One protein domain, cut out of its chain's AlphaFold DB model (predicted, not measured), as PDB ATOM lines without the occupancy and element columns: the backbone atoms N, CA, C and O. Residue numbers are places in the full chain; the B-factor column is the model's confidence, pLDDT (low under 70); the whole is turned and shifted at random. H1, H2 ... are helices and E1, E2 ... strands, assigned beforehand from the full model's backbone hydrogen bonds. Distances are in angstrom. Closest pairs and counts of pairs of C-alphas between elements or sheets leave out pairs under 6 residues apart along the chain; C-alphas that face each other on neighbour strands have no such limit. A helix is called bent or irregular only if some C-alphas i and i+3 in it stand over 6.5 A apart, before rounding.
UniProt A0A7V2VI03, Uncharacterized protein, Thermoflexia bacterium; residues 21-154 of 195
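Overview. This is residues 21 to 154 of the 195 residues of an uncharacterized protein of Thermoflexia bacterium (UniProt A0A7V2VI03). A small twisted sheet of four short strands is covered on one face by H2, which packs over E1 and E2, and the other helices are spread round this body. H1 packs on H2 at one end of the longest axis and H6 touches the short H4 at the other end, while H5 makes an arm beyond E4 whose residues 118 to 124 stick out. The printed part has 134 residues, with seven named helices and four named strands in the order H1 E1 H2 E2 H3 E3 H4 E4 H5 H6 H7. The sheet is mixed, in the order E1 E2 E3 E4, and the class is mixed, helices and strands. The whole is compact, with a radius of gyration of the C-alphas of 15.9 A and spans of 43 by 38 by 23 A.

Along the chain. H1, residues 22 to 28, begins at C-alpha 22 at (185.516, 149.455, 206.083). E1 is residues 36 to 39, H2 is residues 51 to 60 and measures 14.1 A, and E2 is residues 65 to 68. H3 is residues 79 to 82. E3, residues 86 to 90, is the longest strand at 13.6 A, and C-alpha 86 is at (183.435, 166.834, 199.059). H4, residues 91 to 95, is irregular, with C-alphas 91 and 94 7.0 A apart. E4 is residues 104 to 107. H5, residues 110 to 124, is the longest helix at 19.8 A; it is only just irregular, with C-alphas 119 and 122 6.6 A apart. H6 is residues 130 to 140 and measures 15.4 A. H7, residues 150 to 154, ends at C-alpha 154 at (184.185, 167.473, 221.917).

Arrangement. E1 and E2 are parallel at 21 degrees, with N 66 and O 36 2.8 A apart, within hydrogen-bond range. E2 and E3 are parallel at 15 degrees, with N 88 and O 67 at 2.9 A. E3 and E4 are antiparallel at 161 degrees, with N 87 and O 107 at 2.8 A and N 105 and O 89 at 2.8 A. E1 and E4 are the edge strands. H2 is on one face of the sheet, giving two layers, a sheet with a helix on one face. Its height over the sheet is 8.7 A; it lies over E2 and only just over E1, with 3 of its C-alphas falling on E1. It runs along the strands, at 7 degrees to E2 on the local plane. E1, H2, E2 and E2, H3, E3 are strand-helix-strand units, two parallel neighbour strands with a helix between, each with a right-handed crossover. H1 touches H2 at a steep tilt of 45 degrees, the same way; the closest C-alphas, of Ser 22 and Val 54, are 5.9 A apart. H3 touches H2, with the C-alphas of Ala 52 and Leu 82 closest at 5.0 A. H3, H4 and H5 only graze the sheet. H6 touches H4, with the C-alphas of Leu 95 and Leu 140 closest at 6.6 A. H7 is close to H4 but not clearly touching, with the C-alphas of Phe 94 and Ser 150 closest at 5.9 A. H5 and H6 are apart. Every O i to N i+4 pair is within hydrogen-bond range in H2, H6 and H7, against 2 of 3 in H1, 9 of 11 in H5 and 0 of 1 in H4, where 0 of 2 O i to N i+3 pairs are within range; H3 is too short for an O i to N i+4 pair.

Size, cuts and confidence. The two C-alphas farthest apart are those of Gln 23 and Phe 131, at 45.0 A. The printed part has no cut. The link from E1 to H2, with 11 residues, is long. The mean pLDDT of the printed part is 88.6, and residues 146 to 154 are under 70.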
ATOM      1  N   ASP A  21     183.773 149.603 210.449       89.81
ATOM      2  CA  ASP A  21     184.271 148.529 209.597       89.81
ATOM      3  C   ASP A  21     184.219 148.939 208.123       89.81
ATOM      4  O   ASP A  21     183.149 149.031 207.522       89.81
ATOM      5  N   SER A  22     185.390 149.121 207.506       88.94
ATOM      6  CA  SER A  22     185.516 149.455 206.083       88.94
ATOM      7  C   SER A  22     184.871 148.412 205.158       88.94
ATOM      8  O   SER A  22     184.385 148.767 204.085       88.94
ATOM      9  N   GLN A  23     184.769 147.142 205.572       92.31
ATOM     10  CA  GLN A  23     184.060 146.127 204.784       92.31
ATOM     11  C   GLN A  23     182.542 146.314 204.809       92.31
ATOM     12  O   GLN A  23     181.869 145.905 203.863       92.31
ATOM     13  N   SER A  24     181.994 146.914 205.869       92.56
ATOM     14  CA  SER A  24     180.575 147.265 205.936       92.56
ATOM     15  C   SER A  24     180.232 148.280 204.844       92.56
ATOM     16  O   SER A  24     179.237 148.114 204.144       92.56
ATOM     17  N   TRP A  25     181.116 149.258 204.611       94.25
ATOM     18  CA  TRP A  25     180.980 150.230 203.524       94.25
ATOM     19  C   TRP A  25     181.029 149.568 202.143       94.25
ATOM     20  O   TRP A  25     180.167 149.829 201.309       94.25
ATOM     21  N   ASP A  26     181.991 148.671 201.903       93.25
ATOM     22  CA  ASP A  26     182.142 148.020 200.592       93.25
ATOM     23  C   ASP A  26     180.914 147.184 200.198       93.25
ATOM     24  O   ASP A  26     180.545 147.133 199.025       93.25
ATOM     25  N   ARG A  27     180.253 146.549 201.175       94.19
ATOM     26  CA  ARG A  27     179.068 145.709 200.937       94.19
ATOM     27  C   ARG A  27     177.854 146.500 200.464       94.19
ATOM     28  O   ARG A  27     177.073 145.968 199.678       94.19
ATOM     29  N   GLU A  28     177.703 147.733 200.934       94.25
ATOM     30  CA  GLU A  28     176.565 148.586 200.577       94.25
ATOM     31  C   GLU A  28     176.790 149.327 199.247       94.25
ATOM     32  O   GLU A  28     175.837 149.699 198.554       94.25
ATOM     33  N   ILE A  29     178.049 149.497 198.822       93.56
ATOM     34  CA  ILE A  29     178.362 150.136 197.543       93.56
ATOM     35  C   ILE A  29     178.055 149.184 196.381       93.56
ATOM     36  O   ILE A  29     178.660 148.128 196.202       93.56
ATOM     37  N   ASN A  30     177.134 149.607 195.520       91.94
ATOM     38  CA  ASN A  30     176.689 148.860 194.355       91.94
ATOM     39  C   ASN A  30     176.704 149.727 193.081       91.94
ATOM     40  O   ASN A  30     177.008 150.918 193.103       91.94
ATOM     41  N   ALA A  31     176.344 149.142 191.934       91.25
ATOM     42  CA  ALA A  31     176.384 149.828 190.636       91.25
ATOM     43  C   ALA A  31     175.467 151.070 190.530       91.25
ATOM     44  O   ALA A  31     175.621 151.886 189.613       91.25
ATOM     45  N   ARG A  32     174.491 151.225 191.433       92.44
ATOM     46  CA  ARG A  32     173.601 152.394 191.510       92.44
ATOM     47  C   ARG A  32     174.097 153.455 192.486       92.44
ATOM     48  O   ARG A  32     173.592 154.572 192.419       92.44
ATOM     49  N   THR A  33     175.075 153.152 193.337       94.81
ATOM     50  CA  THR A  33     175.640 154.118 194.279       94.81
ATOM     51  C   THR A  33     176.291 155.269 193.507       94.81
ATOM     52  O   THR A  33     176.970 155.065 192.497       94.81
ATOM     53  N   ARG A  34     176.010 156.505 193.929       94.38
ATOM     54  CA  ARG A  34     176.528 157.735 193.299       94.38
ATOM     55  C   ARG A  34     177.281 158.643 194.264       94.38
ATOM     56  O   ARG A  34     177.970 159.546 193.804       94.38
ATOM     57  N   LEU A  35     177.149 158.406 195.563       95.56
ATOM     58  CA  LEU A  35     177.778 159.186 196.615       95.56
ATOM     59  C   LEU A  35     177.915 158.310 197.860       95.56
ATOM     60  O   LEU A  35     176.957 157.624 198.217       95.56
ATOM     61  N   VAL A  36     179.073 158.360 198.512       96.69
ATOM     62  CA  VAL A  36     179.248 157.903 199.894       96.69
ATOM     63  C   VAL A  36     179.220 159.137 200.790       96.69
ATOM     64  O   VAL A  36     179.899 160.117 200.495       96.69
ATOM     65  N   TRP A  37     178.425 159.112 201.857       96.06
ATOM     66  CA  TRP A  37     178.313 160.205 202.824       96.06
ATOM     67  C   TRP A  37     178.799 159.723 204.189       96.06
ATOM     68  O   TRP A  37     178.388 158.663 204.649       96.06
ATOM     69  N   VAL A  38     179.650 160.510 204.848       94.56
ATOM     70  CA  VAL A  38     180.110 160.255 206.218       94.56
ATOM     71  C   VAL A  38     179.943 161.509 207.067       94.56
ATOM     72  O   VAL A  38     180.508 162.549 206.747       94.56
ATOM     73  N   GLU A  39     179.241 161.416 208.193       92.00
ATOM     74  CA  GLU A  39     179.307 162.427 209.256       92.00
ATOM     75  C   GLU A  39     180.340 162.000 210.303       92.00
ATOM     76  O   GLU A  39     180.204 160.952 210.932       92.00
ATOM     77  N   THR A  40     181.393 162.798 210.502       90.12
ATOM     78  CA  THR A  40     182.418 162.477 211.505       90.12
ATOM     79  C   THR A  40     183.065 163.737 212.094       90.12
ATOM     80  O   THR A  40     183.650 164.539 211.356       90.12
ATOM     81  N   PRO A  41     183.006 163.940 213.426       89.38
ATOM     82  CA  PRO A  41     182.307 163.117 214.422       89.38
ATOM     83  C   PRO A  41     180.776 163.158 214.288       89.38
ATOM     84  O   PRO A  41     180.210 164.247 214.154       89.38
ATOM     85  N   SER A  42     180.119 161.998 214.394       83.69
ATOM     86  CA  SER A  42     178.663 161.880 214.244       83.69
ATOM     87  C   SER A  42     177.900 162.362 215.478       83.69
ATOM     88  O   SER A  42     178.232 162.049 216.620       83.69
ATOM     89  N   ASN A  43     176.841 163.133 215.289       78.06
ATOM     90  CA  ASN A  43     175.942 163.538 216.366       78.06
ATOM     91  C   ASN A  43     174.838 162.471 216.551       78.06
ATOM     92  O   ASN A  43     174.265 162.040 215.556       78.06
ATOM     93  N   PRO A  44     174.470 162.047 217.783       78.06
ATOM     94  CA  PRO A  44     174.861 162.562 219.103       78.06
ATOM     95  C   PRO A  44     175.966 161.798 219.836       78.06
ATOM     96  O   PRO A  44     176.397 162.249 220.900       78.06
ATOM     97  N   THR A  45     176.398 160.651 219.317       78.06
ATOM     98  CA  THR A  45     177.326 159.729 219.991       78.06
ATOM     99  C   THR A  45     178.798 160.124 219.858       78.06
ATOM    100  O   THR A  45     179.630 159.566 220.568       78.06
ATOM    101  N   LEU A  46     179.108 161.098 218.997       80.62
ATOM    102  CA  LEU A  46     180.453 161.549 218.627       80.62
ATOM    103  C   LEU A  46     181.334 160.417 218.105       80.62
ATOM    104  O   LEU A  46     182.540 160.396 218.356       80.62
ATOM    105  N   PHE A  47     180.729 159.469 217.388       85.12
ATOM    106  CA  PHE A  47     181.487 158.398 216.765       85.12
ATOM    107  C   PHE A  47     182.382 158.980 215.666       85.12
ATOM    108  O   PHE A  47     181.957 159.848 214.903       85.12
ATOM    109  N   VAL A  48     183.630 158.518 215.616       89.38
ATOM    110  CA  VAL A  48     184.627 158.978 214.649       89.38
ATOM    111  C   VAL A  48     184.866 157.862 213.647       89.38
ATOM    112  O   VAL A  48     185.411 156.819 213.998       89.38
ATOM    113  N   THR A  49     184.463 158.106 212.407       91.69
ATOM    114  CA  THR A  49     184.738 157.229 211.268       91.69
ATOM    115  C   THR A  49     186.128 157.524 210.711       91.69
ATOM    116  O   THR A  49     186.503 158.695 210.585       91.69
ATOM    117  N   ASP A  50     186.876 156.480 210.352       94.06
ATOM    118  CA  ASP A  50     188.148 156.618 209.639       94.06
ATOM    119  C   ASP A  50     187.889 157.040 208.185       94.06
ATOM    120  O   ASP A  50     187.510 156.234 207.336       94.06
ATOM    121  N   ILE A  51     188.075 158.334 207.910       95.94
ATOM    122  CA  ILE A  51     187.828 158.921 206.587       95.94
ATOM    123  C   ILE A  51     188.720 158.279 205.523       95.94
ATOM    124  O   ILE A  51     188.235 158.032 204.424       95.94
ATOM    125  N   ALA A  52     189.985 157.986 205.840       96.88
ATOM    126  CA  ALA A  52     190.925 157.442 204.864       96.88
ATOM    127  C   ALA A  52     190.530 156.019 204.460       96.88
ATOM    128  O   ALA A  52     190.456 155.711 203.274       96.88
ATOM    129  N   ALA A  53     190.170 155.183 205.438       96.06
ATOM    130  CA  ALA A  53     189.705 153.828 205.163       96.06
ATOM    131  C   ALA A  53     188.414 153.806 204.322       96.06
ATOM    132  O   ALA A  53     188.262 152.958 203.442       96.06
ATOM    133  N   VAL A  54     187.483 154.734 204.569       96.19
ATOM    134  CA  VAL A  54     186.253 154.844 203.767       96.19
ATOM    135  C   VAL A  54     186.539 155.410 202.375       96.19
ATOM    136  O   VAL A  54     185.949 154.936 201.404       96.19
ATOM    137  N   ALA A  55     187.451 156.378 202.257       97.19
ATOM    138  CA  ALA A  55     187.871 156.937 200.974       97.19
ATOM    139  C   ALA A  55     188.455 155.849 200.067       97.19
ATOM    140  O   ALA A  55     188.010 155.712 198.931       97.19
ATOM    141  N   ASP A  56     189.353 155.011 200.595       97.56
ATOM    142  CA  ASP A  56     189.950 153.898 199.848       97.56
ATOM    143  C   ASP A  56     188.878 152.954 199.274       97.56
ATOM    144  O   ASP A  56     188.924 152.584 198.097       97.56
ATOM    145  N   VAL A  57     187.874 152.597 200.082       96.62
ATOM    146  CA  VAL A  57     186.764 151.727 199.661       96.62
ATOM    147  C   VAL A  57     185.876 152.407 198.613       96.62
ATOM    148  O   VAL A  57     185.541 151.800 197.592       96.62
ATOM    149  N   ALA A  58     185.512 153.672 198.828       96.38
ATOM    150  CA  ALA A  58     184.668 154.431 197.908       96.38
ATOM    151  C   ALA A  58     185.352 154.628 196.545       96.38
ATOM    152  O   ALA A  58     184.763 154.365 195.490       96.38
ATOM    153  N   HIS A  59     186.629 155.011 196.558       97.38
ATOM    154  CA  HIS A  59     187.426 155.254 195.359       97.38
ATOM    155  C   HIS A  59     187.739 153.967 194.597       97.38
ATOM    156  O   HIS A  59     187.702 153.984 193.366       97.38
ATOM    157  N   ALA A  60     187.929 152.832 195.280       96.56
ATOM    158  CA  ALA A  60     188.050 151.523 194.628       96.56
ATOM    159  C   ALA A  60     186.805 151.156 193.795       96.56
ATOM    160  O   ALA A  60     186.898 150.413 192.815       96.56
ATOM    161  N   ARG A  61     185.639 151.706 194.153       94.44
ATOM    162  CA  ARG A  61     184.366 151.550 193.431       94.44
ATOM    163  C   ARG A  61     184.065 152.716 192.478       94.44
ATOM    164  O   ARG A  61     183.039 152.687 191.802       94.44
ATOM    165  N   GLY A  62     184.941 153.721 192.404       95.12
ATOM    166  CA  GLY A  62     184.760 154.920 191.582       95.12
ATOM    167  C   GLY A  62     183.632 155.839 192.064       95.12
ATOM    168  O   GLY A  62     183.042 156.550 191.252       95.12
ATOM    169  N   VAL A  63     183.300 155.800 193.357       96.38
ATOM    170  CA  VAL A  63     182.241 156.616 193.968       96.38
ATOM    171  C   VAL A  63     182.879 157.740 194.795       96.38
ATOM    172  O   VAL A  63     183.791 157.457 195.569       96.38
ATOM    173  N   PRO A  64     182.421 159.000 194.668       96.25
ATOM    174  CA  PRO A  64     182.954 160.101 195.465       96.25
ATOM    175  C   PRO A  64     182.532 160.008 196.937       96.25
ATOM    176  O   PRO A  64     181.412 159.586 197.249       96.25
ATOM    177  N   LEU A  65     183.407 160.478 197.826       97.44
ATOM    178  CA  LEU A  65     183.182 160.582 199.264       97.44
ATOM    179  C   LEU A  65     182.877 162.031 199.677       97.44
ATOM    180  O   LEU A  65     183.702 162.933 199.510       97.44
ATOM    181  N   LEU A  66     181.710 162.237 200.286       97.44
ATOM    182  CA  LEU A  66     181.330 163.458 200.986       97.44
ATOM    183  C   LEU A  66     181.480 163.271 202.494       97.44
ATOM    184  O   LEU A  66     180.922 162.340 203.070       97.44
ATOM    185  N   VAL A  67     182.188 164.194 203.142       97.12
ATOM    186  CA  VAL A  67     182.329 164.238 204.599       97.12
ATOM    187  C   VAL A  67     181.610 165.457 205.167       97.12
ATOM    188  O   VAL A  67     181.981 166.598 204.881       97.12
ATOM    189  N   ASP A  68     180.612 165.231 206.017       95.06
ATOM    190  CA  ASP A  68     180.071 166.266 206.889       95.06
ATOM    191  C   ASP A  68     181.052 166.501 208.042       95.06
ATOM    192  O   ASP A  68     181.216 165.686 208.955       95.06
ATOM    193  N   ASN A  69     181.737 167.640 207.961       93.56
ATOM    194  CA  ASN A  69     182.753 168.066 208.914       93.56
ATOM    195  C   ASN A  69     182.217 169.153 209.858       93.56
ATOM    196  O   ASN A  69     182.995 169.928 210.418       93.56
ATOM    197  N   THR A  70     180.895 169.258 210.022       89.19
ATOM    198  CA  THR A  70     180.242 170.289 210.839       89.19
ATOM    199  C   THR A  70     180.761 170.290 212.271       89.19
ATOM    200  O   THR A  70     181.036 171.358 212.823       89.19
ATOM    201  N   THR A  71     180.902 169.107 212.876       86.12
ATOM    202  CA  THR A  71     181.267 168.983 214.290       86.12
ATOM    203  C   THR A  71     182.734 169.301 214.532       86.12
ATOM    204  O   THR A  71     183.026 170.039 215.460       86.12
ATOM    205  N   ALA A  72     183.667 168.777 213.733       85.44
ATOM    206  CA  ALA A  72     185.093 169.041 213.939       85.44
ATOM    207  C   ALA A  72     185.525 170.398 213.364       85.44
ATOM    208  O   ALA A  72     186.341 171.091 213.982       85.44
ATOM    209  N   THR A  73     184.924 170.818 212.247       86.69
ATOM    210  CA  THR A  73     185.323 171.954 211.399       86.69
ATOM    211  C   THR A  73     186.751 171.830 210.854       86.69
ATOM    212  O   THR A  73     187.535 170.971 211.267       86.69
ATOM    213  N   ALA A  74     187.128 172.738 209.949       84.56
ATOM    214  CA  ALA A  74     188.485 172.808 209.403       84.56
ATOM    215  C   ALA A  74     189.568 173.109 210.464       84.56
ATOM    216  O   ALA A  74     190.753 172.925 210.196       84.56
ATOM    217  N   ALA A  75     189.181 173.551 211.668       84.62
ATOM    218  CA  ALA A  75     190.116 173.808 212.760       84.62
ATOM    219  C   ALA A  75     190.711 172.528 213.371       84.62
ATOM    220  O   ALA A  75     191.818 172.579 213.904       84.62
ATOM    221  N   LEU A  76     189.990 171.399 213.328       86.12
ATOM    222  CA  LEU A  76     190.415 170.144 213.966       86.12
ATOM    223  C   LEU A  76     190.602 168.985 212.994       86.12
ATOM    224  O   LEU A  76     191.386 168.085 213.278       86.12
ATOM    225  N   GLN A  77     189.882 168.993 211.876       90.50
ATOM    226  CA  GLN A  77     189.892 167.900 210.916       90.50
ATOM    227  C   GLN A  77     189.907 168.469 209.504       90.50
ATOM    228  O   GLN A  77     189.137 169.376 209.177       90.50
ATOM    229  N   LYS A  78     190.770 167.907 208.657       92.94
ATOM    230  CA  LYS A  78     190.911 168.289 207.252       92.94
ATOM    231  C   LYS A  78     190.556 167.104 206.344       92.94
ATOM    232  O   LYS A  78     191.458 166.411 205.884       92.94
ATOM    233  N   PRO A  79     189.262 166.860 206.065       95.12
ATOM    234  CA  PRO A  79     188.833 165.686 205.305       95.12
ATOM    235  C   PRO A  79     189.460 165.563 203.912       95.12
ATOM    236  O   PRO A  79     189.726 164.448 203.481       95.12
ATOM    237  N   LEU A  80     189.753 166.681 203.229       94.88
ATOM    238  CA  LEU A  80     190.424 166.649 201.918       94.88
ATOM    239  C   LEU A  80     191.818 166.007 201.989       94.88
ATOM    240  O   LEU A  80     192.217 165.312 201.065       94.88
ATOM    241  N   GLU A  81     192.557 166.214 203.087       95.56
ATOM    242  CA  GLU A  81     193.870 165.578 203.295       95.56
ATOM    243  C   GLU A  81     193.735 164.074 203.605       95.56
ATOM    244  O   GLU A  81     194.709 163.338 203.498       95.56
ATOM    245  N   LEU A  82     192.530 163.621 203.968       95.44
ATOM    246  CA  LEU A  82     192.203 162.238 204.319       95.44
ATOM    247  C   LEU A  82     191.475 161.491 203.188       95.44
ATOM    248  O   LEU A  82     191.006 160.384 203.412       95.44
ATOM    249  N   GLY A  83     191.360 162.080 201.994       95.12
ATOM    250  CA  GLY A  83     190.758 161.427 200.825       95.12
ATOM    251  C   GLY A  83     189.283 161.748 200.569       95.12
ATOM    252  O   GLY A  83     188.692 161.166 199.667       95.12
ATOM    253  N   ALA A  84     188.672 162.683 201.303       96.81
ATOM    254  CA  ALA A  84     187.339 163.167 200.949       96.81
ATOM    255  C   ALA A  84     187.370 163.996 199.653       96.81
ATOM    256  O   ALA A  84     188.249 164.840 199.471       96.81
ATOM    257  N   ASP A  85     186.362 163.825 198.802       96.81
ATOM    258  CA  ASP A  85     186.187 164.617 197.581       96.81
ATOM    259  C   ASP A  85     185.370 165.885 197.845       96.81
ATOM    260  O   ASP A  85     185.588 166.933 197.235       96.81
ATOM    261  N   ILE A  86     184.399 165.780 198.754       97.19
ATOM    262  CA  ILE A  86     183.435 166.834 199.059       97.19
ATOM    263  C   ILE A  86     183.376 167.010 200.574       97.19
ATOM    264  O   ILE A  86     183.325 166.042 201.327       97.19
ATOM    265  N   ILE A  87     183.349 168.253 201.037       96.75
ATOM    266  CA  ILE A  87     183.089 168.585 202.434       96.75
ATOM    267  C   ILE A  87     181.767 169.326 202.521       96.75
ATOM    268  O   ILE A  87     181.569 170.330 201.833       96.75
ATOM    269  N   LEU A  88     180.906 168.872 203.424       95.56
ATOM    270  CA  LEU A  88     179.721 169.596 203.857       95.56
ATOM    271  C   LEU A  88     179.965 170.229 205.231       95.56
ATOM    272  O   LEU A  88     180.573 169.627 206.119       95.56
ATOM    273  N   LEU A  89     179.501 171.464 205.401       93.12
ATOM    274  CA  LEU A  89     179.577 172.203 206.658       93.12
ATOM    275  C   LEU A  89     178.251 172.897 206.942       93.12
ATOM    276  O   LEU A  89     177.752 173.646 206.104       93.12
ATOM    277  N   SER A  90     177.735 172.761 208.162       92.12
ATOM    278  CA  SER A  90     176.728 173.678 208.691       92.12
ATOM    279  C   SER A  90     177.407 174.901 209.304       92.12
ATOM    280  O   SER A  90     178.036 174.829 210.364       92.12
ATOM    281  N   ILE A  91     177.243 176.051 208.649       89.88
ATOM    282  CA  ILE A  91     177.781 177.334 209.115       89.88
ATOM    283  C   ILE A  91     177.133 177.738 210.445       89.88
ATOM    284  O   ILE A  91     177.799 178.270 211.331       89.88
ATOM    285  N   THR A  92     175.856 177.392 210.618       87.75
ATOM    286  CA  THR A  92     175.052 177.657 211.818       87.75
ATOM    287  C   THR A  92     175.699 177.193 213.122       87.75
ATOM    288  O   THR A  92     175.412 177.733 214.189       87.75
ATOM    289  N   LYS A  93     176.515 176.136 213.056       85.88
ATOM    290  CA  LYS A  93     177.071 175.459 214.228       85.88
ATOM    291  C   LYS A  93     178.376 176.119 214.661       85.88
ATOM    292  O   LYS A  93     178.412 177.318 214.914       85.88
ATOM    293  N   PHE A  94     179.449 175.343 214.766       83.38
ATOM    294  CA  PHE A  94     180.731 175.796 215.300       83.38
ATOM    295  C   PHE A  94     181.429 176.835 214.418       83.38
ATOM    296  O   PHE A  94     182.286 177.557 214.907       83.38
ATOM    297  N   LEU A  95     181.044 176.951 213.143       82.75
ATOM    298  CA  LEU A  95     181.660 177.899 212.217       82.75
ATOM    299  C   LEU A  95     181.268 179.356 212.530       82.75
ATOM    300  O   LEU A  95     182.130 180.228 212.526       82.75
ATOM    301  N   CYS A  96     179.997 179.612 212.862       82.31
ATOM    302  CA  CYS A  96     179.542 180.894 213.413       82.31
ATOM    303  C   CYS A  96     179.637 180.938 214.952       82.31
ATOM    304  O   CYS A  96     179.818 181.999 215.542       82.31
ATOM    305  N   GLY A  97     179.484 179.792 215.623       76.75
ATOM    306  CA  GLY A  97     179.710 179.594 217.061       76.75
ATOM    307  C   GLY A  97     178.646 180.175 218.000       76.75
ATOM    308  O   GLY A  97     178.541 179.732 219.141       76.75
ATOM    309  N   ASN A  98     177.830 181.128 217.541       78.56
ATOM    310  CA  ASN A  98     176.884 181.874 218.379       78.56
ATOM    311  C   ASN A  98     175.408 181.760 217.945       78.56
ATOM    312  O   ASN A  98     174.553 182.434 218.514       78.56
ATOM    313  N   GLY A  99     175.110 180.957 216.919       81.69
ATOM    314  CA  GLY A  99     173.749 180.740 216.419       81.69
ATOM    315  C   GLY A  99     173.085 181.956 215.759       81.69
ATOM    316  O   GLY A  99     171.873 181.936 215.572       81.69
ATOM    317  N   SER A 100     173.840 183.005 215.415       84.69
ATOM    318  CA  SER A 100     173.296 184.227 214.794       84.69
ATOM    319  C   SER A 100     173.157 184.145 213.270       84.69
ATOM    320  O   SER A 100     172.565 185.037 212.673       84.69
ATOM    321  N   VAL A 101     173.709 183.103 212.644       89.88
ATOM    322  CA  VAL A 101     173.682 182.883 211.192       89.88
ATOM    323  C   VAL A 101     173.086 181.515 210.898       89.88
ATOM    324  O   VAL A 101     173.422 180.541 211.575       89.88
ATOM    325  N   LEU A 102     172.249 181.425 209.862       91.50
ATOM    326  CA  LEU A 102     171.808 180.154 209.300       91.50
ATOM    327  C   LEU A 102     172.437 179.929 207.928       91.50
ATOM    328  O   LEU A 102     172.322 180.748 207.024       91.50
ATOM    329  N   GLY A 103     173.082 178.778 207.743       90.62
ATOM    330  CA  GLY A 103     173.573 178.416 206.421       90.62
ATOM    331  C   GLY A 103     174.396 177.145 206.370       90.62
ATOM    332  O   GLY A 103     174.698 176.514 207.389       90.62
ATOM    333  N   GLY A 104     174.773 176.791 205.147       92.31
ATOM    334  CA  GLY A 104     175.648 175.671 204.842       92.31
ATOM    335  C   GLY A 104     176.710 176.065 203.824       92.31
ATOM    336  O   GLY A 104     176.562 177.052 203.105       92.31
ATOM    337  N   SER A 105     177.784 175.290 203.783       92.94
ATOM    338  CA  SER A 105     178.842 175.405 202.785       92.94
ATOM    339  C   SER A 105     179.177 174.029 202.231       92.94
ATOM    340  O   SER A 105     179.197 173.046 202.973       92.94
ATOM    341  N   ILE A 106     179.452 173.984 200.929       94.19
ATOM    342  CA  ILE A 106     179.983 172.817 200.231       94.19
ATOM    343  C   ILE A 106     181.352 173.211 199.691       94.19
ATOM    344  O   ILE A 106     181.485 174.216 198.991       94.19
ATOM    345  N   VAL A 107     182.369 172.418 200.008       95.12
ATOM    346  CA  VAL A 107     183.737 172.603 199.520       95.12
ATOM    347  C   VAL A 107     184.125 171.373 198.715       95.12
ATOM    348  O   VAL A 107     183.942 170.253 199.175       95.12
ATOM    349  N   GLY A 108     184.659 171.570 197.514       95.19
ATOM    350  CA  GLY A 108     185.051 170.479 196.627       95.19
ATOM    351  C   GLY A 108     185.677 170.998 195.332       95.19
ATOM    352  O   GLY A 108     185.988 172.191 195.230       95.19
ATOM    353  N   PRO A 109     185.862 170.128 194.324       94.69
ATOM    354  CA  PRO A 109     186.422 170.507 193.036       94.69
ATOM    355  C   PRO A 109     185.625 171.633 192.377       94.69
ATOM    356  O   PRO A 109     184.395 171.610 192.359       94.69
ATOM    357  N   LYS A 110     186.327 172.590 191.757       94.06
ATOM    358  CA  LYS A 110     185.701 173.753 191.107       94.06
ATOM    359  C   LYS A 110     184.593 173.359 190.127       94.06
ATOM    360  O   LYS A 110     183.545 173.988 190.128       94.06
ATOM    361  N   ALA A 111     184.816 172.323 189.316       94.12
ATOM    362  CA  ALA A 111     183.830 171.859 188.341       94.12
ATOM    363  C   ALA A 111     182.507 171.445 189.006       94.12
ATOM    364  O   ALA A 111     181.447 171.832 188.528       94.12
ATOM    365  N   LEU A 112     182.574 170.729 190.133       92.38
ATOM    366  CA  LEU A 112     181.399 170.322 190.902       92.38
ATOM    367  C   LEU A 112     180.702 171.529 191.543       92.38
ATOM    368  O   LEU A 112     179.487 171.655 191.461       92.38
ATOM    369  N   VAL A 113     181.464 172.419 192.182       93.81
ATOM    370  CA  VAL A 113     180.895 173.583 192.882       93.81
ATOM    371  C   VAL A 113     180.227 174.552 191.900       93.81
ATOM    372  O   VAL A 113     179.148 175.064 192.190       93.81
ATOM    373  N   GLU A 114     180.823 174.779 190.728       93.75
ATOM    374  CA  GLU A 114     180.213 175.597 189.670       93.75
ATOM    375  C   GLU A 114     178.967 174.933 189.075       93.75
ATOM    376  O   GLU A 114     177.981 175.621 188.819       93.75
ATOM    377  N   ASP A 115     178.977 173.607 188.900       92.25
ATOM    378  CA  ASP A 115     177.800 172.863 188.443       92.25
ATOM    379  C   ASP A 115     176.639 172.990 189.440       92.25
ATOM    380  O   ASP A 115     175.534 173.371 189.056       92.25
ATOM    381  N   ILE A 116     176.898 172.793 190.738       90.88
ATOM    382  CA  ILE A 116     175.904 173.004 191.805       90.88
ATOM    383  C   ILE A 116     175.381 174.444 191.775       90.88
ATOM    384  O   ILE A 116     174.169 174.668 191.836       90.88
ATOM    385  N   ARG A 117     176.279 175.427 191.649       89.88
ATOM    386  CA  ARG A 117     175.923 176.846 191.628       89.88
ATOM    387  C   ARG A 117     174.992 177.181 190.461       89.88
ATOM    388  O   ARG A 117     173.954 177.803 190.681       89.88
ATOM    389  N   TRP A 118     175.336 176.755 189.245       90.31
ATOM    390  CA  TRP A 118     174.565 177.082 188.045       90.31
ATOM    391  C   TRP A 118     173.312 176.243 187.849       90.31
ATOM    392  O   TRP A 118     172.280 176.790 187.471       90.31
ATOM    393  N   ASN A 119     173.368 174.945 188.130       89.06
ATOM    394  CA  ASN A 119     172.262 174.037 187.835       89.06
ATOM    395  C   ASN A 119     171.304 173.839 189.013       89.06
ATOM    396  O   ASN A 119     170.190 173.364 188.810       89.06
ATOM    397  N   THR A 120     171.703 174.210 190.233       86.00
ATOM    398  CA  THR A 120     170.861 174.052 191.429       86.00
ATOM    399  C   THR A 120     170.637 175.376 192.147       86.00
ATOM    400  O   THR A 120     169.494 175.807 192.280       86.00
ATOM    401  N   THR A 121     171.697 176.043 192.607       86.62
ATOM    402  CA  THR A 121     171.566 177.218 193.483       86.62
ATOM    403  C   THR A 121     170.833 178.376 192.805       86.62
ATOM    404  O   THR A 121     169.971 178.980 193.441       86.62
ATOM    405  N   GLU A 122     171.104 178.639 191.525       87.25
ATOM    406  CA  GLU A 122     170.444 179.708 190.758       87.25
ATOM    407  C   GLU A 122     168.925 179.488 190.621       87.25
ATOM    408  O   GLU A 122     168.142 180.432 190.705       87.25
ATOM    409  N   PHE A 123     168.486 178.235 190.458       89.12
ATOM    410  CA  PHE A 123     167.070 177.902 190.269       89.12
ATOM    411  C   PHE A 123     166.311 177.730 191.585       89.12
ATOM    412  O   PHE A 123     165.143 178.100 191.680       89.12
ATOM    413  N   VAL A 124     166.959 177.145 192.595       89.62
ATOM    414  CA  VAL A 124     166.357 176.898 193.913       89.62
ATOM    415  C   VAL A 124     166.365 178.168 194.767       89.62
ATOM    416  O   VAL A 124     165.502 178.336 195.623       89.62
ATOM    417  N   GLY A 125     167.330 179.068 194.552       88.06
ATOM    418  CA  GLY A 125     167.462 180.312 195.311       88.06
ATOM    419  C   GLY A 125     167.915 180.114 196.761       88.06
ATOM    420  O   GLY A 125     167.801 181.035 197.567       88.06
ATOM    421  N   ALA A 126     168.436 178.932 197.112       87.69
ATOM    422  CA  ALA A 126     168.964 178.621 198.442       87.69
ATOM    423  C   ALA A 126     170.352 179.259 198.655       87.69
ATOM    424  O   ALA A 126     171.359 178.563 198.793       87.69
ATOM    425  N   ILE A 127     170.402 180.592 198.639       90.50
ATOM    426  CA  ILE A 127     171.610 181.395 198.856       90.50
ATOM    427  C   ILE A 127     171.623 182.017 200.253       90.50
ATOM    428  O   ILE A 127     170.590 182.397 200.803       90.50
ATOM    429  N   MET A 128     172.825 182.159 200.812       92.00
ATOM    430  CA  MET A 128     173.048 182.885 202.061       92.00
ATOM    431  C   MET A 128     172.851 184.390 201.855       92.00
ATOM    432  O   MET A 128     173.264 184.940 200.830       92.00
ATOM    433  N   GLN A 129     172.262 185.074 202.839       93.00
ATOM    434  CA  GLN A 129     172.119 186.527 202.775       93.00
ATOM    435  C   GLN A 129     173.494 187.215 202.870       93.00
ATOM    436  O   GLN A 129     174.335 186.786 203.663       93.00
ATOM    437  N   PRO A 130     173.741 188.321 202.141       93.00
ATOM    438  CA  PRO A 130     175.045 188.991 202.157       93.00
ATOM    439  C   PRO A 130     175.519 189.400 203.559       93.00
ATOM    440  O   PRO A 130     176.707 189.328 203.862       93.00
ATOM    441  N   PHE A 131     174.589 189.795 204.432       92.81
ATOM    442  CA  PHE A 131     174.905 190.158 205.813       92.81
ATOM    443  C   PHE A 131     175.325 188.948 206.661       92.81
ATOM    444  O   PHE A 131     176.287 189.033 207.418       92.81
ATOM    445  N   GLU A 132     174.660 187.804 206.492       92.31
ATOM    446  CA  GLU A 132     175.035 186.547 207.153       92.31
ATOM    447  C   GLU A 132     176.391 186.030 206.665       92.31
ATOM    448  O   GLU A 132     177.199 185.547 207.462       92.31
ATOM    449  N   ALA A 133     176.677 186.192 205.370       91.62
ATOM    450  CA  ALA A 133     177.980 185.878 204.801       91.62
ATOM    451  C   ALA A 133     179.077 186.755 205.422       91.62
ATOM    452  O   ALA A 133     180.105 186.238 205.856       91.62
ATOM    453  N   TRP A 134     178.837 188.065 205.539       92.81
ATOM    454  CA  TRP A 134     179.765 188.977 206.208       92.81
ATOM    455  C   TRP A 134     179.990 188.597 207.677       92.81
ATOM    456  O   TRP A 134     181.138 188.455 208.089       92.81
ATOM    457  N   LEU A 135     178.928 188.340 208.449       90.88
ATOM    458  CA  LEU A 135     179.051 187.880 209.837       90.88
ATOM    459  C   LEU A 135     179.874 186.590 209.939       90.88
ATOM    460  O   LEU A 135     180.764 186.494 210.781       90.88
ATOM    461  N   THR A 136     179.626 185.627 209.050       90.31
ATOM    462  CA  THR A 136     180.380 184.366 208.996       90.31
ATOM    463  C   THR A 136     181.876 184.614 208.797       90.31
ATOM    464  O   THR A 136     182.687 184.002 209.489       90.31
ATOM    465  N   LEU A 137     182.256 185.539 207.907       89.81
ATOM    466  CA  LEU A 137     183.662 185.906 207.695       89.81
ATOM    467  C   LEU A 137     184.309 186.469 208.967       89.81
ATOM    468  O   LEU A 137     185.452 186.134 209.263       89.81
ATOM    469  N   GLN A 138     183.581 187.265 209.754       89.50
ATOM    470  CA  GLN A 138     184.091 187.796 211.024       89.50
ATOM    471  C   GLN A 138     184.274 186.706 212.085       89.50
ATOM    472  O   GLN A 138     185.246 186.737 212.837       89.50
ATOM    473  N   PHE A 139     183.403 185.694 212.121       85.31
ATOM    474  CA  PHE A 139     183.584 184.564 213.039       85.31
ATOM    475  C   PHE A 139     184.727 183.636 212.625       85.31
ATOM    476  O   PHE A 139     185.453 183.149 213.496       85.31
ATOM    477  N   LEU A 140     184.952 183.459 211.320       85.50
ATOM    478  CA  LEU A 140     186.040 182.634 210.796       85.50
ATOM    479  C   LEU A 140     187.430 183.081 211.273       85.50
ATOM    480  O   LEU A 140     188.267 182.225 211.555       85.50
ATOM    481  N   GLU A 141     187.666 184.385 211.454       83.94
ATOM    482  CA  GLU A 141     188.932 184.914 211.999       83.94
ATOM    483  C   GLU A 141     189.257 184.360 213.394       83.94
ATOM    484  O   GLU A 141     190.419 184.223 213.779       83.94
ATOM    485  N   THR A 142     188.222 183.995 214.149       81.62
ATOM    486  CA  THR A 142     188.331 183.492 215.523       81.62
ATOM    487  C   THR A 142     188.113 181.984 215.633       81.62
ATOM    488  O   THR A 142     188.101 181.456 216.745       81.62
ATOM    489  N   LEU A 143     187.974 181.270 214.510       78.81
ATOM    490  CA  LEU A 143     187.689 179.829 214.484       78.81
ATOM    491  C   LEU A 143     188.766 178.999 215.206       78.81
ATOM    492  O   LEU A 143     188.479 177.957 215.790       78.81
ATOM    493  N   SER A 144     190.013 179.474 215.200       74.12
ATOM    494  CA  SER A 144     191.141 178.834 215.885       74.12
ATOM    495  C   SER A 144     191.124 179.016 217.410       74.12
ATOM    496  O   SER A 144     191.838 178.299 218.119       74.12
ATOM    497  N   LEU A 145     190.326 179.951 217.940       71.50
ATOM    498  CA  LEU A 145     190.264 180.224 219.372       71.50
ATOM    499  C   LEU A 145     189.401 179.190 220.111       71.50
ATOM    500  O   LEU A 145     188.347 178.787 219.614       71.50
ATOM    501  N   PRO A 146     189.753 178.828 221.363       58.97
ATOM    502  CA  PRO A 146     189.005 177.834 222.132       58.97
ATOM    503  C   PRO A 146     187.511 178.156 222.312       58.97
ATOM    504  O   PRO A 146     186.694 177.244 222.360       58.97
ATOM    505  N   ARG A 147     187.122 179.436 222.375       47.78
ATOM    506  CA  ARG A 147     185.726 179.854 222.605       47.78
ATOM    507  C   ARG A 147     184.770 179.445 221.474       47.78
ATOM    508  O   ARG A 147     183.635 179.100 221.776       47.78
ATOM    509  N   ASN A 148     185.240 179.443 220.226       53.03
ATOM    510  CA  ASN A 148     184.465 179.044 219.039       53.03
ATOM    511  C   ASN A 148     184.784 177.613 218.596       53.03
ATOM    512  O   ASN A 148     184.368 177.161 217.532       53.03
ATOM    513  N   SER A 149     185.544 176.889 219.416       57.22
ATOM    514  CA  SER A 149     186.088 175.609 219.017       57.22
ATOM    515  C   SER A 149     185.110 174.481 219.327       57.22
ATOM    516  O   SER A 149     184.768 174.199 220.479       57.22
ATOM    517  N   SER A 150     184.770 173.742 218.278       58.59
ATOM    518  CA  SER A 150     184.399 172.326 218.334       58.59
ATOM    519  C   SER A 150     185.189 171.530 219.383       58.59
ATOM    520  O   SER A 150     184.672 170.602 219.995       58.59
ATOM    521  N   ARG A 151     186.435 171.931 219.655       64.44
ATOM    522  CA  ARG A 151     187.329 171.343 220.657       64.44
ATOM    523  C   ARG A 151     186.748 171.343 222.071       64.44
ATOM    524  O   ARG A 151     186.895 170.328 222.746       64.44
ATOM    525  N   LEU A 152     186.099 172.423 222.524       62.94
ATOM    526  CA  LEU A 152     185.458 172.449 223.848       62.94
ATOM    527  C   LEU A 152     184.275 171.483 223.893       62.94
ATOM    528  O   LEU A 152     184.232 170.617 224.763       62.94
ATOM    529  N   PHE A 153     183.395 171.557 222.895       69.81
ATOM    530  CA  PHE A 153     182.233 170.676 222.772       69.81
ATOM    531  C   PHE A 153     182.620 169.188 222.750       69.81
ATOM    532  O   PHE A 153     182.040 168.379 223.473       69.81
ATOM    533  N   LEU A 154     183.647 168.832 221.975       67.00
ATOM    534  CA  LEU A 154     184.185 167.473 221.917       67.00
ATOM    535  C   LEU A 154     184.888 167.071 223.225       67.00
ATOM    536  O   LEU A 154     184.848 165.906 223.610       67.00
TER     537      LEU A 154